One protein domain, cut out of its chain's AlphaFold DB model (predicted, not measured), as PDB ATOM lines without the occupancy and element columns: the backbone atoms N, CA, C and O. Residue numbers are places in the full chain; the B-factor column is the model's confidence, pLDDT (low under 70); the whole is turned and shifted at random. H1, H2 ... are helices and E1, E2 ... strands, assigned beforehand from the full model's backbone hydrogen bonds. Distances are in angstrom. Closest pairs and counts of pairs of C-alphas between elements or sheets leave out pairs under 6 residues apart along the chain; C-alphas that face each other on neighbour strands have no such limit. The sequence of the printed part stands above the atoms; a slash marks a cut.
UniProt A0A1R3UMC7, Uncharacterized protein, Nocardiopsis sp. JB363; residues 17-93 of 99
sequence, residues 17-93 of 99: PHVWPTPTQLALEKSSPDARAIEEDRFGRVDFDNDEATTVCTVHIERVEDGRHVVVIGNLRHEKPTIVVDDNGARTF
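What this domain is: This is residues 17 to 93 of the 99 residues of an uncharacterized protein of Nocardiopsis sp. JB363 (UniProt A0A1R3UMC7). A strongly twisted wall of six strands, E1 to E6, has no named helix over either face, and two short helices, H1 and H2, make an arm reaching away from its E1 and E2 side. The printed part has 77 residues, with two named helices and six named strands in the order E1, H1, H2, E2, E3, E4, E5, E6. The sheet runs E1 E2 E3 E4 E5 E6, antiparallel throughout, and E2 to E6 form a meander, each strand the antiparallel neighbour of the one before. The class is mixed, helices and strands; the whole is loose, with a radius of gyration of the C-alphas of 14.7 A, and flat, spanning 40 by 39 by 19 A.

How they stand to each other: Edge strand E1, residues 17 to 19, is antiparallel to E2, residues 46 to 49, with N 18 and O 47 within hydrogen-bond range at 2.7 A. H1, residues 25 to 30, and H2, residues 33 to 41, are close but not clearly touching; their closest C-alphas, of Leu 28 and Arg 36, are 5.8 A apart. They run opposite ways at a shallow tilt of 27 degrees, and neither is on the sheet. Every O i to N i+4 pair is within hydrogen-bond range in H2, and 1 of 2 in H1. E2 forms a hairpin with E3, residues 55 to 63, where N 48 and O 57 are 2.8 A apart. E3 forms one with E4, residues 69 to 74, with N 62 and O 70 at 2.9 A. E4 and E5, residues 82 to 86, are a hairpin with N 71 and O 83 at 2.9 A. E5 and edge strand E6, residues 89 to 93, are another, with N 91 and O 84 at 2.9 A.

Where its parts are: E1 begins at C-alpha 17 (112.720, 133.677, 167.200). H2 measures 12.5 A, E3 24.0 A, E4 15.8 A, E5 12.5 A and E6 12.6 A, first to last C-alpha. E6 ends at C-alpha 93 (125.591, 114.645, 171.342).

The domain as a whole: The C-alphas farthest apart, of Lys 30 and Asn 88, are 41.4 A apart. The printed part has no cut and no long link. Residues 76 to 93 have pLDDT under 70.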
ATOM      1  N   PRO A  17     111.533 133.745 168.040       93.19
ATOM      2  CA  PRO A  17     112.720 133.677 167.200       93.19
ATOM      3  C   PRO A  17     113.121 135.067 166.687       93.19
ATOM      4  O   PRO A  17     112.328 135.752 166.037       93.19
ATOM      5  N   HIS A  18     114.385 135.428 166.876       93.00
ATOM      6  CA  HIS A  18     115.002 136.649 166.378       93.00
ATOM      7  C   HIS A  18     116.163 136.304 165.439       93.00
ATOM      8  O   HIS A  18     117.236 135.869 165.856       93.00
ATOM      9  N   VAL A  19     115.960 136.507 164.137       92.94
ATOM     10  CA  VAL A  19     117.001 136.260 163.127       92.94
ATOM     11  C   VAL A  19     118.050 137.365 163.185       92.94
ATOM     12  O   VAL A  19     117.709 138.545 163.087       92.94
ATOM     13  N   TRP A  20     119.326 136.993 163.302       91.44
ATOM     14  CA  TRP A  20     120.407 137.973 163.313       91.44
ATOM     15  C   TRP A  20     120.444 138.767 161.999       91.44
ATOM     16  O   TRP A  20     120.288 138.188 160.915       91.44
ATOM     17  N   PRO A  21     120.670 140.092 162.054       85.56
ATOM     18  CA  PRO A  21     120.781 140.904 160.855       85.56
ATOM     19  C   PRO A  21     121.899 140.391 159.959       85.56
ATOM     20  O   PRO A  21     123.029 140.183 160.395       85.56
ATOM     21  N   THR A  22     121.579 140.231 158.682       82.62
ATOM     22  CA  THR A  22     122.558 139.858 157.670       82.62
ATOM     23  C   THR A  22     122.972 141.103 156.888       82.62
ATOM     24  O   THR A  22     122.100 141.807 156.364       82.62
ATOM     25  N   PRO A  23     124.272 141.408 156.782       80.88
ATOM     26  CA  PRO A  23     124.731 142.532 155.985       80.88
ATOM     27  C   PRO A  23     124.469 142.294 154.501       80.88
ATOM     28  O   PRO A  23     124.506 141.175 153.991       80.88
ATOM     29  N   THR A  24     124.217 143.381 153.776       84.38
ATOM     30  CA  THR A  24     124.089 143.310 152.320       84.38
ATOM     31  C   THR A  24     125.436 142.961 151.690       84.38
ATOM     32  O   THR A  24     126.490 143.292 152.232       84.38
ATOM     33  N   GLN A  25     125.412 142.363 150.497       81.31
ATOM     34  CA  GLN A  25     126.634 142.076 149.740       81.31
ATOM     35  C   GLN A  25     127.510 143.332 149.572       81.31
ATOM     36  O   GLN A  25     128.716 143.285 149.789       81.31
ATOM     37  N   LEU A  26     126.889 144.480 149.289       83.94
ATOM     38  CA  LEU A  26     127.591 145.757 149.165       83.94
ATOM     39  C   LEU A  26     128.249 146.213 150.479       83.94
ATOM     40  O   LEU A  26     129.284 146.876 150.448       83.94
ATOM     41  N   ALA A  27     127.643 145.909 151.631       83.31
ATOM     42  CA  ALA A  27     128.237 146.206 152.931       83.31
ATOM     43  C   ALA A  27     129.454 145.306 153.194       83.31
ATOM     44  O   ALA A  27     130.496 145.816 153.594       83.31
ATOM     45  N   LEU A  28     129.357 144.009 152.878       82.25
ATOM     46  CA  LEU A  28     130.464 143.054 153.004       82.25
ATOM     47  C   LEU A  28     131.658 143.412 152.108       82.25
ATOM     48  O   LEU A  28     132.800 143.322 152.550       82.25
ATOM     49  N   GLU A  29     131.410 143.862 150.876       84.12
ATOM     50  CA  GLU A  29     132.458 144.286 149.931       84.12
ATOM     51  C   GLU A  29     133.246 145.515 150.411       84.12
ATOM     52  O   GLU A  29     134.389 145.719 150.003       84.12
ATOM     53  N   LYS A  30     132.646 146.337 151.281       87.31
ATOM     54  CA  LYS A  30     133.269 147.541 151.854       87.31
ATOM     55  C   LYS A  30     133.923 147.297 153.215       87.31
ATOM     56  O   LYS A  30     134.608 148.192 153.714       87.31
ATOM     57  N   SER A  31     133.709 146.132 153.819       85.50
ATOM     58  CA  SER A  31     134.291 145.764 155.109       85.50
ATOM     59  C   SER A  31     135.764 145.379 154.972       85.50
ATOM     60  O   SER A  31     136.196 144.839 153.953       85.50
ATOM     61  N   SER A  32     136.553 145.623 156.023       88.50
ATOM     62  CA  SER A  32     137.894 145.037 156.128       88.50
ATOM     63  C   SER A  32     137.807 143.502 156.190       88.50
ATOM     64  O   SER A  32     136.752 142.978 156.554       88.50
ATOM     65  N   PRO A  33     138.887 142.757 155.886       86.44
ATOM     66  CA  PRO A  33     138.879 141.294 155.967       86.44
ATOM     67  C   PRO A  33     138.415 140.757 157.330       86.44
ATOM     68  O   PRO A  33     137.576 139.863 157.374       86.44
ATOM     69  N   ASP A  34     138.887 141.356 158.427       85.12
ATOM     70  CA  ASP A  34     138.500 140.958 159.788       85.12
ATOM     71  C   ASP A  34     137.022 141.252 160.070       85.12
ATOM     72  O   ASP A  34     136.302 140.411 160.604       85.12
ATOM     73  N   ALA A  35     136.537 142.429 159.660       82.38
ATOM     74  CA  ALA A  35     135.130 142.781 159.805       82.38
ATOM     75  C   ALA A  35     134.239 141.871 158.950       82.38
ATOM     76  O   ALA A  35     133.166 141.474 159.390       82.38
ATOM     77  N   ARG A  36     134.690 141.492 157.751       83.62
ATOM     78  CA  ARG A  36     133.961 140.574 156.875       83.62
ATOM     79  C   ARG A  36     133.833 139.188 157.500       83.62
ATOM     80  O   ARG A  36     132.741 138.643 157.475       83.62
ATOM     81  N   ALA A  37     134.898 138.660 158.102       81.94
ATOM     82  CA  ALA A  37     134.855 137.368 158.787       81.94
ATOM     83  C   ALA A  37     133.860 137.365 159.964       81.94
ATOM     84  O   ALA A  37     133.103 136.412 160.132       81.94
ATOM     85  N   ILE A  38     133.817 138.452 160.745       81.31
ATOM     86  CA  ILE A  38     132.843 138.621 161.839       81.31
ATOM     87  C   ILE A  38     131.411 138.678 161.294       81.31
ATOM     88  O   ILE A  38     130.502 138.077 161.859       81.31
ATOM     89  N   GLU A  39     131.200 139.406 160.203       83.44
ATOM     90  CA  GLU A  39     129.885 139.563 159.588       83.44
ATOM     91  C   GLU A  39     129.392 138.290 158.874       83.44
ATOM     92  O   GLU A  39     128.200 137.992 158.903       83.44
ATOM     93  N   GLU A  40     130.291 137.511 158.272       80.50
ATOM     94  CA  GLU A  40     129.980 136.203 157.683       80.50
ATOM     95  C   GLU A  40     129.539 135.196 158.758       80.50
ATOM     96  O   GLU A  40     128.586 134.452 158.530       80.50
ATOM     97  N   ASP A  41     130.144 135.230 159.952       82.25
ATOM     98  CA  ASP A  41     129.742 134.375 161.078       82.25
ATOM     99  C   ASP A  41     128.300 134.636 161.541       82.25
ATOM    100  O   ASP A  41     127.656 133.747 162.091       82.25
ATOM    101  N   ARG A  42     127.746 135.829 161.299       82.69
ATOM    102  CA  ARG A  42     126.371 136.168 161.707       82.69
ATOM    103  C   ARG A  42     125.295 135.478 160.874       82.69
ATOM    104  O   ARG A  42     124.139 135.424 161.297       82.69
ATOM    105  N   PHE A  43     125.644 134.980 159.691       85.25
ATOM    106  CA  PHE A  43     124.677 134.467 158.731       85.25
ATOM    107  C   PHE A  43     123.967 133.212 159.262       85.25
ATOM    108  O   PHE A  43     124.600 132.243 159.671       85.25
ATOM    109  N   GLY A  44     122.631 133.206 159.226       86.88
ATOM    110  CA  GLY A  44     121.830 132.035 159.604       86.88
ATOM    111  C   GLY A  44     121.752 131.748 161.109       86.88
ATOM    112  O   GLY A  44     121.280 130.674 161.486       86.88
ATOM    113  N   ARG A  45     122.185 132.687 161.962       91.56
ATOM    114  CA  ARG A  45     121.999 132.620 163.418       91.56
ATOM    115  C   ARG A  45     120.620 133.143 163.826       91.56
ATOM    116  O   ARG A  45     120.132 134.135 163.277       91.56
ATOM    117  N   VAL A  46     120.000 132.468 164.789       93.38
ATOM    118  CA  VAL A  46     118.680 132.818 165.328       93.38
ATOM    119  C   VAL A  46     118.715 132.749 166.847       93.38
ATOM    120  O   VAL A  46     118.980 131.685 167.402       93.38
ATOM    121  N   ASP A  47     118.409 133.859 167.506       92.19
ATOM    122  CA  ASP A  47     118.191 133.894 168.950       92.19
ATOM    123  C   ASP A  47     116.757 133.488 169.282       92.19
ATOM    124  O   ASP A  47     115.827 133.771 168.529       92.19
ATOM    125  N   PHE A  48     116.572 132.805 170.406       91.88
ATOM    126  CA  PHE A  48     115.262 132.498 170.966       91.88
ATOM    127  C   PHE A  48     115.103 133.233 172.292       91.88
ATOM    128  O   PHE A  48     115.719 132.855 173.291       91.88
ATOM    129  N   ASP A  49     114.258 134.258 172.298       90.75
ATOM    130  CA  ASP A  49     114.044 135.134 173.447       90.75
ATOM    131  C   ASP A  49     112.852 134.662 174.286       90.75
ATOM    132  O   ASP A  49     111.845 134.187 173.758       90.75
ATOM    133  N   ASN A  50     112.952 134.764 175.610       88.94
ATOM    134  CA  ASN A  50     111.806 134.565 176.496       88.94
ATOM    135  C   ASN A  50     110.882 135.802 176.515       88.94
ATOM    136  O   ASN A  50     111.139 136.819 175.875       88.94
ATOM    137  N   ASP A  51     109.802 135.718 177.287       87.94
ATOM    138  CA  ASP A  51     108.827 136.792 177.497       87.94
ATOM    139  C   ASP A  51     109.411 138.046 178.176       87.94
ATOM    140  O   ASP A  51     108.845 139.133 178.069       87.94
ATOM    141  N   GLU A  52     110.572 137.920 178.818       88.94
ATOM    142  CA  GLU A  52     111.350 139.027 179.388       88.94
ATOM    143  C   GLU A  52     112.344 139.648 178.383       88.94
ATOM    144  O   GLU A  52     113.212 140.427 178.780       88.94
ATOM    145  N   ALA A  53     112.252 139.300 177.092       85.88
ATOM    146  CA  ALA A  53     113.182 139.706 176.031       85.88
ATOM    147  C   ALA A  53     114.652 139.319 176.304       85.88
ATOM    148  O   ALA A  53     115.587 139.993 175.870       85.88
ATOM    149  N   THR A  54     114.865 138.231 177.048       88.12
ATOM    150  CA  THR A  54     116.185 137.650 177.305       88.12
ATOM    151  C   THR A  54     116.416 136.460 176.386       88.12
ATOM    152  O   THR A  54     115.662 135.486 176.424       88.12
ATOM    153  N   THR A  55     117.512 136.493 175.628       88.75
ATOM    154  CA  THR A  55     117.944 135.366 174.797       88.75
ATOM    155  C   THR A  55     118.272 134.146 175.651       88.75
ATOM    156  O   THR A  55     119.167 134.162 176.498       88.75
ATOM    157  N   VAL A  56     117.536 133.063 175.415       87.94
ATOM    158  CA  VAL A  56     117.718 131.767 176.077       87.94
ATOM    159  C   VAL A  56     118.786 130.947 175.357       87.94
ATOM    160  O   VAL A  56     119.626 130.316 176.003       87.94
ATOM    161  N   CYS A  57     118.779 130.963 174.024       88.44
ATOM    162  CA  CYS A  57     119.805 130.332 173.204       88.44
ATOM    163  C   CYS A  57     119.909 130.965 171.814       88.44
ATOM    164  O   CYS A  57     118.960 131.578 171.330       88.44
ATOM    165  N   THR A  58     121.050 130.739 171.167       90.12
ATOM    166  CA  THR A  58     121.279 131.014 169.745       90.12
ATOM    167  C   THR A  58     121.402 129.688 169.006       90.12
ATOM    168  O   THR A  58     122.181 128.822 169.413       90.12
ATOM    169  N   VAL A  59     120.665 129.528 167.912       90.62
ATOM    170  CA  VAL A  59     120.698 128.345 167.049       90.62
ATOM    171  C   VAL A  59     121.272 128.714 165.688       90.62
ATOM    172  O   VAL A  59     120.874 129.715 165.091       90.62
ATOM    173  N   HIS A  60     122.178 127.886 165.171       90.12
ATOM    174  CA  HIS A  60     122.682 127.988 163.801       90.12
ATOM    175  C   HIS A  60     123.099 126.625 163.254       90.12
ATOM    176  O   HIS A  60     123.203 125.646 163.994       90.12
ATOM    177  N   ILE A  61     123.297 126.548 161.938       87.81
ATOM    178  CA  ILE A  61     123.711 125.320 161.257       87.81
ATOM    179  C   ILE A  61     125.157 125.473 160.802       87.81
ATOM    180  O   ILE A  61     125.484 126.410 160.077       87.81
ATOM    181  N   GLU A  62     126.004 124.524 161.182       86.19
ATOM    182  CA  GLU A  62     127.382 124.424 160.703       86.19
ATOM    183  C   GLU A  62     127.532 123.223 159.772       86.19
ATOM    184  O   GLU A  62     126.903 122.181 159.969       86.19
ATOM    185  N   ARG A  63     128.392 123.353 158.761       84.81
ATOM    186  CA  ARG A  63     128.841 122.219 157.953       84.81
ATOM    187  C   ARG A  63     130.195 121.760 158.480       84.81
ATOM    188  O   ARG A  63     131.159 122.519 158.419       84.81
ATOM    189  N   VAL A  64     130.263 120.535 158.986       82.38
ATOM    190  CA  VAL A  64     131.504 119.948 159.514       82.38
ATOM    191  C   VAL A  64     132.358 119.346 158.391       82.38
ATOM    192  O   VAL A  64     131.882 119.160 157.271       82.38
ATOM    193  N   GLU A  65     133.630 119.047 158.677       83.69
ATOM    194  CA  GLU A  65     134.631 118.623 157.678       83.69
ATOM    195  C   GLU A  65     134.214 117.400 156.846       83.69
ATOM    196  O   GLU A  65     134.539 117.311 155.664       83.69
ATOM    197  N   ASP A  66     133.451 116.477 157.434       83.19
ATOM    198  CA  ASP A  66     132.951 115.279 156.747       83.19
ATOM    199  C   ASP A  66     131.729 115.536 155.844       83.19
ATOM    200  O   ASP A  66     131.191 114.616 155.228       83.19
ATOM    201  N   GLY A  67     131.301 116.796 155.737       80.69
ATOM    202  CA  GLY A  67     130.226 117.242 154.866       80.69
ATOM    203  C   GLY A  67     128.831 117.200 155.487       80.69
ATOM    204  O   GLY A  67     127.907 117.687 154.831       80.69
ATOM    205  N   ARG A  68     128.666 116.683 156.712       81.50
ATOM    206  CA  ARG A  68     127.385 116.707 157.434       81.50
ATOM    207  C   ARG A  68     127.025 118.117 157.904       81.50
ATOM    208  O   ARG A  68     127.893 118.970 158.090       81.50
ATOM    209  N   HIS A  69     125.733 118.331 158.135       80.94
ATOM    210  CA  HIS A  69     125.219 119.535 158.783       80.94
ATOM    211  C   HIS A  69     124.975 119.256 160.269       80.94
ATOM    212  O   HIS A  69     124.549 118.169 160.650       80.94
ATOM    213  N   VAL A  70     125.267 120.230 161.122       81.25
ATOM    214  CA  VAL A  70     125.128 120.138 162.577       81.25
ATOM    215  C   VAL A  70     124.311 121.324 163.060       81.25
ATOM    216  O   VAL A  70     124.584 122.453 162.662       81.25
ATOM    217  N   VAL A  71     123.328 121.081 163.930       84.19
ATOM    218  CA  VAL A  71     122.572 122.143 164.598       84.19
ATOM    219  C   VAL A  71     123.307 122.512 165.881       84.19
ATOM    220  O   VAL A  71     123.348 121.762 166.858       84.19
ATOM    221  N   VAL A  72     123.912 123.686 165.898       84.12
ATOM    222  CA  VAL A  72     124.603 124.193 167.077       84.12
ATOM    223  C   VAL A  72     123.622 125.019 167.894       84.12
ATOM    224  O   VAL A  72     122.961 125.905 167.358       84.12
ATOM    225  N   ILE A  73     123.529 124.724 169.193       85.44
ATOM    226  CA  ILE A  73     122.728 125.496 170.143       85.44
ATOM    227  C   ILE A  73     123.688 126.077 171.183       85.44
ATOM    228  O   ILE A  73     124.218 125.371 172.037       85.44
ATOM    229  N   GLY A  74     123.957 127.375 171.095       80.44
ATOM    230  CA  GLY A  74     124.738 128.096 172.097       80.44
ATOM    231  C   GLY A  74     123.832 128.631 173.201       80.44
ATOM    232  O   GLY A  74     122.820 129.258 172.904       80.44
ATOM    233  N   ASN A  75     124.185 128.415 174.468       70.69
ATOM    234  CA  ASN A  75     123.548 129.092 175.599       70.69
ATOM    235  C   ASN A  75     124.457 130.242 176.077       70.69
ATOM    236  O   ASN A  75     125.680 130.110 176.073       70.69
ATOM    237  N   LEU A  76     123.869 131.366 176.497       59.81
ATOM    238  CA  LEU A  76     124.593 132.507 177.073       59.81
ATOM    239  C   LEU A  76     125.111 132.250 178.503       59.81
ATOM    240  O   LEU A  76     125.953 133.007 178.980       59.81
ATOM    241  N   ARG A  77     124.619 131.217 179.209       53.97
ATOM    242  CA  ARG A  77     124.945 130.960 180.626       53.97
ATOM    243  C   ARG A  77     125.821 129.733 180.903       53.97
ATOM    244  O   ARG A  77     126.515 129.761 181.910       53.97
ATOM    245  N   HIS A  78     125.838 128.702 180.054       46.34
ATOM    246  CA  HIS A  78     126.674 127.498 180.222       46.34
ATOM    247  C   HIS A  78     127.018 126.854 178.864       46.34
ATOM    248  O   HIS A  78     126.391 127.193 177.865       46.34
ATOM    249  N   GLU A  79     128.034 125.978 178.849       53.12
ATOM    250  CA  GLU A  79     128.626 125.267 177.696       53.12
ATOM    251  C   GLU A  79     127.653 124.947 176.553       53.12
ATOM    252  O   GLU A  79     126.515 124.564 176.796       53.12
ATOM    253  N   LYS A  80     128.119 125.081 175.302       55.22
ATOM    254  CA  LYS A  80     127.335 124.905 174.068       55.22
ATOM    255  C   LYS A  80     126.877 123.441 173.896       55.22
ATOM    256  O   LYS A  80     127.700 122.619 173.489       55.22
ATOM    257  N   PRO A  81     125.597 123.074 174.116       57.22
ATOM    258  CA  PRO A  81     125.108 121.780 173.658       57.22
ATOM    259  C   PRO A  81     125.052 121.751 172.121       57.22
ATOM    260  O   PRO A  81     124.290 122.475 171.481       57.22
ATOM    261  N   THR A  82     125.842 120.883 171.498       57.53
ATOM    262  CA  THR A  82     125.812 120.672 170.044       57.53
ATOM    263  C   THR A  82     124.837 119.545 169.697       57.53
ATOM    264  O   THR A  82     125.025 118.409 170.111       57.53
ATOM    265  N   ILE A  83     123.789 119.801 168.910       61.19
ATOM    266  CA  ILE A  83     122.883 118.740 168.443       61.19
ATOM    267  C   ILE A  83     123.232 118.392 166.994       61.19
ATOM    268  O   ILE A  83     122.991 119.158 166.068       61.19
ATOM    269  N   VAL A  84     123.780 117.201 166.759       56.94
ATOM    270  CA  VAL A  84     124.095 116.765 165.395       56.94
ATOM    271  C   VAL A  84     122.870 116.103 164.773       56.94
ATOM    272  O   VAL A  84     122.402 115.062 165.227       56.94
ATOM    273  N   VAL A  85     122.339 116.691 163.707       59.03
ATOM    274  CA  VAL A  85     121.255 116.083 162.930       59.03
ATOM    275  C   VAL A  85     121.848 115.613 161.610       59.03
ATOM    276  O   VAL A  85     122.186 116.441 160.775       59.03
ATOM    277  N   ASP A  86     122.018 114.298 161.442       58.31
ATOM    278  CA  ASP A  86     122.493 113.714 160.185       58.31
ATOM    279  C   ASP A  86     121.344 113.110 159.358       58.31
ATOM    280  O   ASP A  86     120.218 112.948 159.839       58.31
ATOM    281  N   ASP A  87     121.637 112.782 158.096       56.09
ATOM    282  CA  ASP A  87     120.673 112.247 157.124       56.09
ATOM    283  C   ASP A  87     120.074 110.880 157.537       56.09
ATOM    284  O   ASP A  87     119.105 110.421 156.931       56.09
ATOM    285  N   ASN A  88     120.616 110.229 158.576       58.25
ATOM    286  CA  ASN A  88     120.119 108.971 159.142       58.25
ATOM    287  C   ASN A  88     119.278 109.176 160.422       58.25
ATOM    288  O   ASN A  88     118.897 108.193 161.066       58.25
ATOM    289  N   GLY A  89     118.972 110.426 160.792       56.00
ATOM    290  CA  GLY A  89     118.154 110.802 161.945       56.00
ATOM    291  C   GLY A  89     118.889 111.707 162.942       56.00
ATOM    292  O   GLY A  89     120.115 111.746 163.009       56.00
ATOM    293  N   ALA A  90     118.133 112.448 163.759       55.78
ATOM    294  CA  ALA A  90     118.712 113.319 164.781       55.78
ATOM    295  C   ALA A  90     119.461 112.502 165.852       55.78
ATOM    296  O   ALA A  90     118.878 111.615 166.480       55.78
ATOM    297  N   ARG A  91     120.738 112.821 166.095       57.38
ATOM    298  CA  ARG A  91     121.540 112.257 167.188       57.38
ATOM    299  C   ARG A  91     122.023 113.382 168.099       57.38
ATOM    300  O   ARG A  91     122.907 114.162 167.761       57.38
ATOM    301  N   THR A  92     121.458 113.466 169.296       53.19
ATOM    302  CA  THR A  92     121.910 114.441 170.293       53.19
ATOM    303  C   THR A  92     123.259 114.011 170.866       53.19
ATOM    304  O   THR A  92     123.343 112.967 171.510       53.19
ATOM    305  N   PHE A  93     124.301 114.822 170.676       54.25
ATOM    306  CA  PHE A  93     125.591 114.645 171.342       54.25
ATOM    307  C   PHE A  93     125.791 115.798 172.317       54.25
ATOM    308  O   PHE A  93     126.235 116.876 171.944       54.25
TER     309      PHE A  93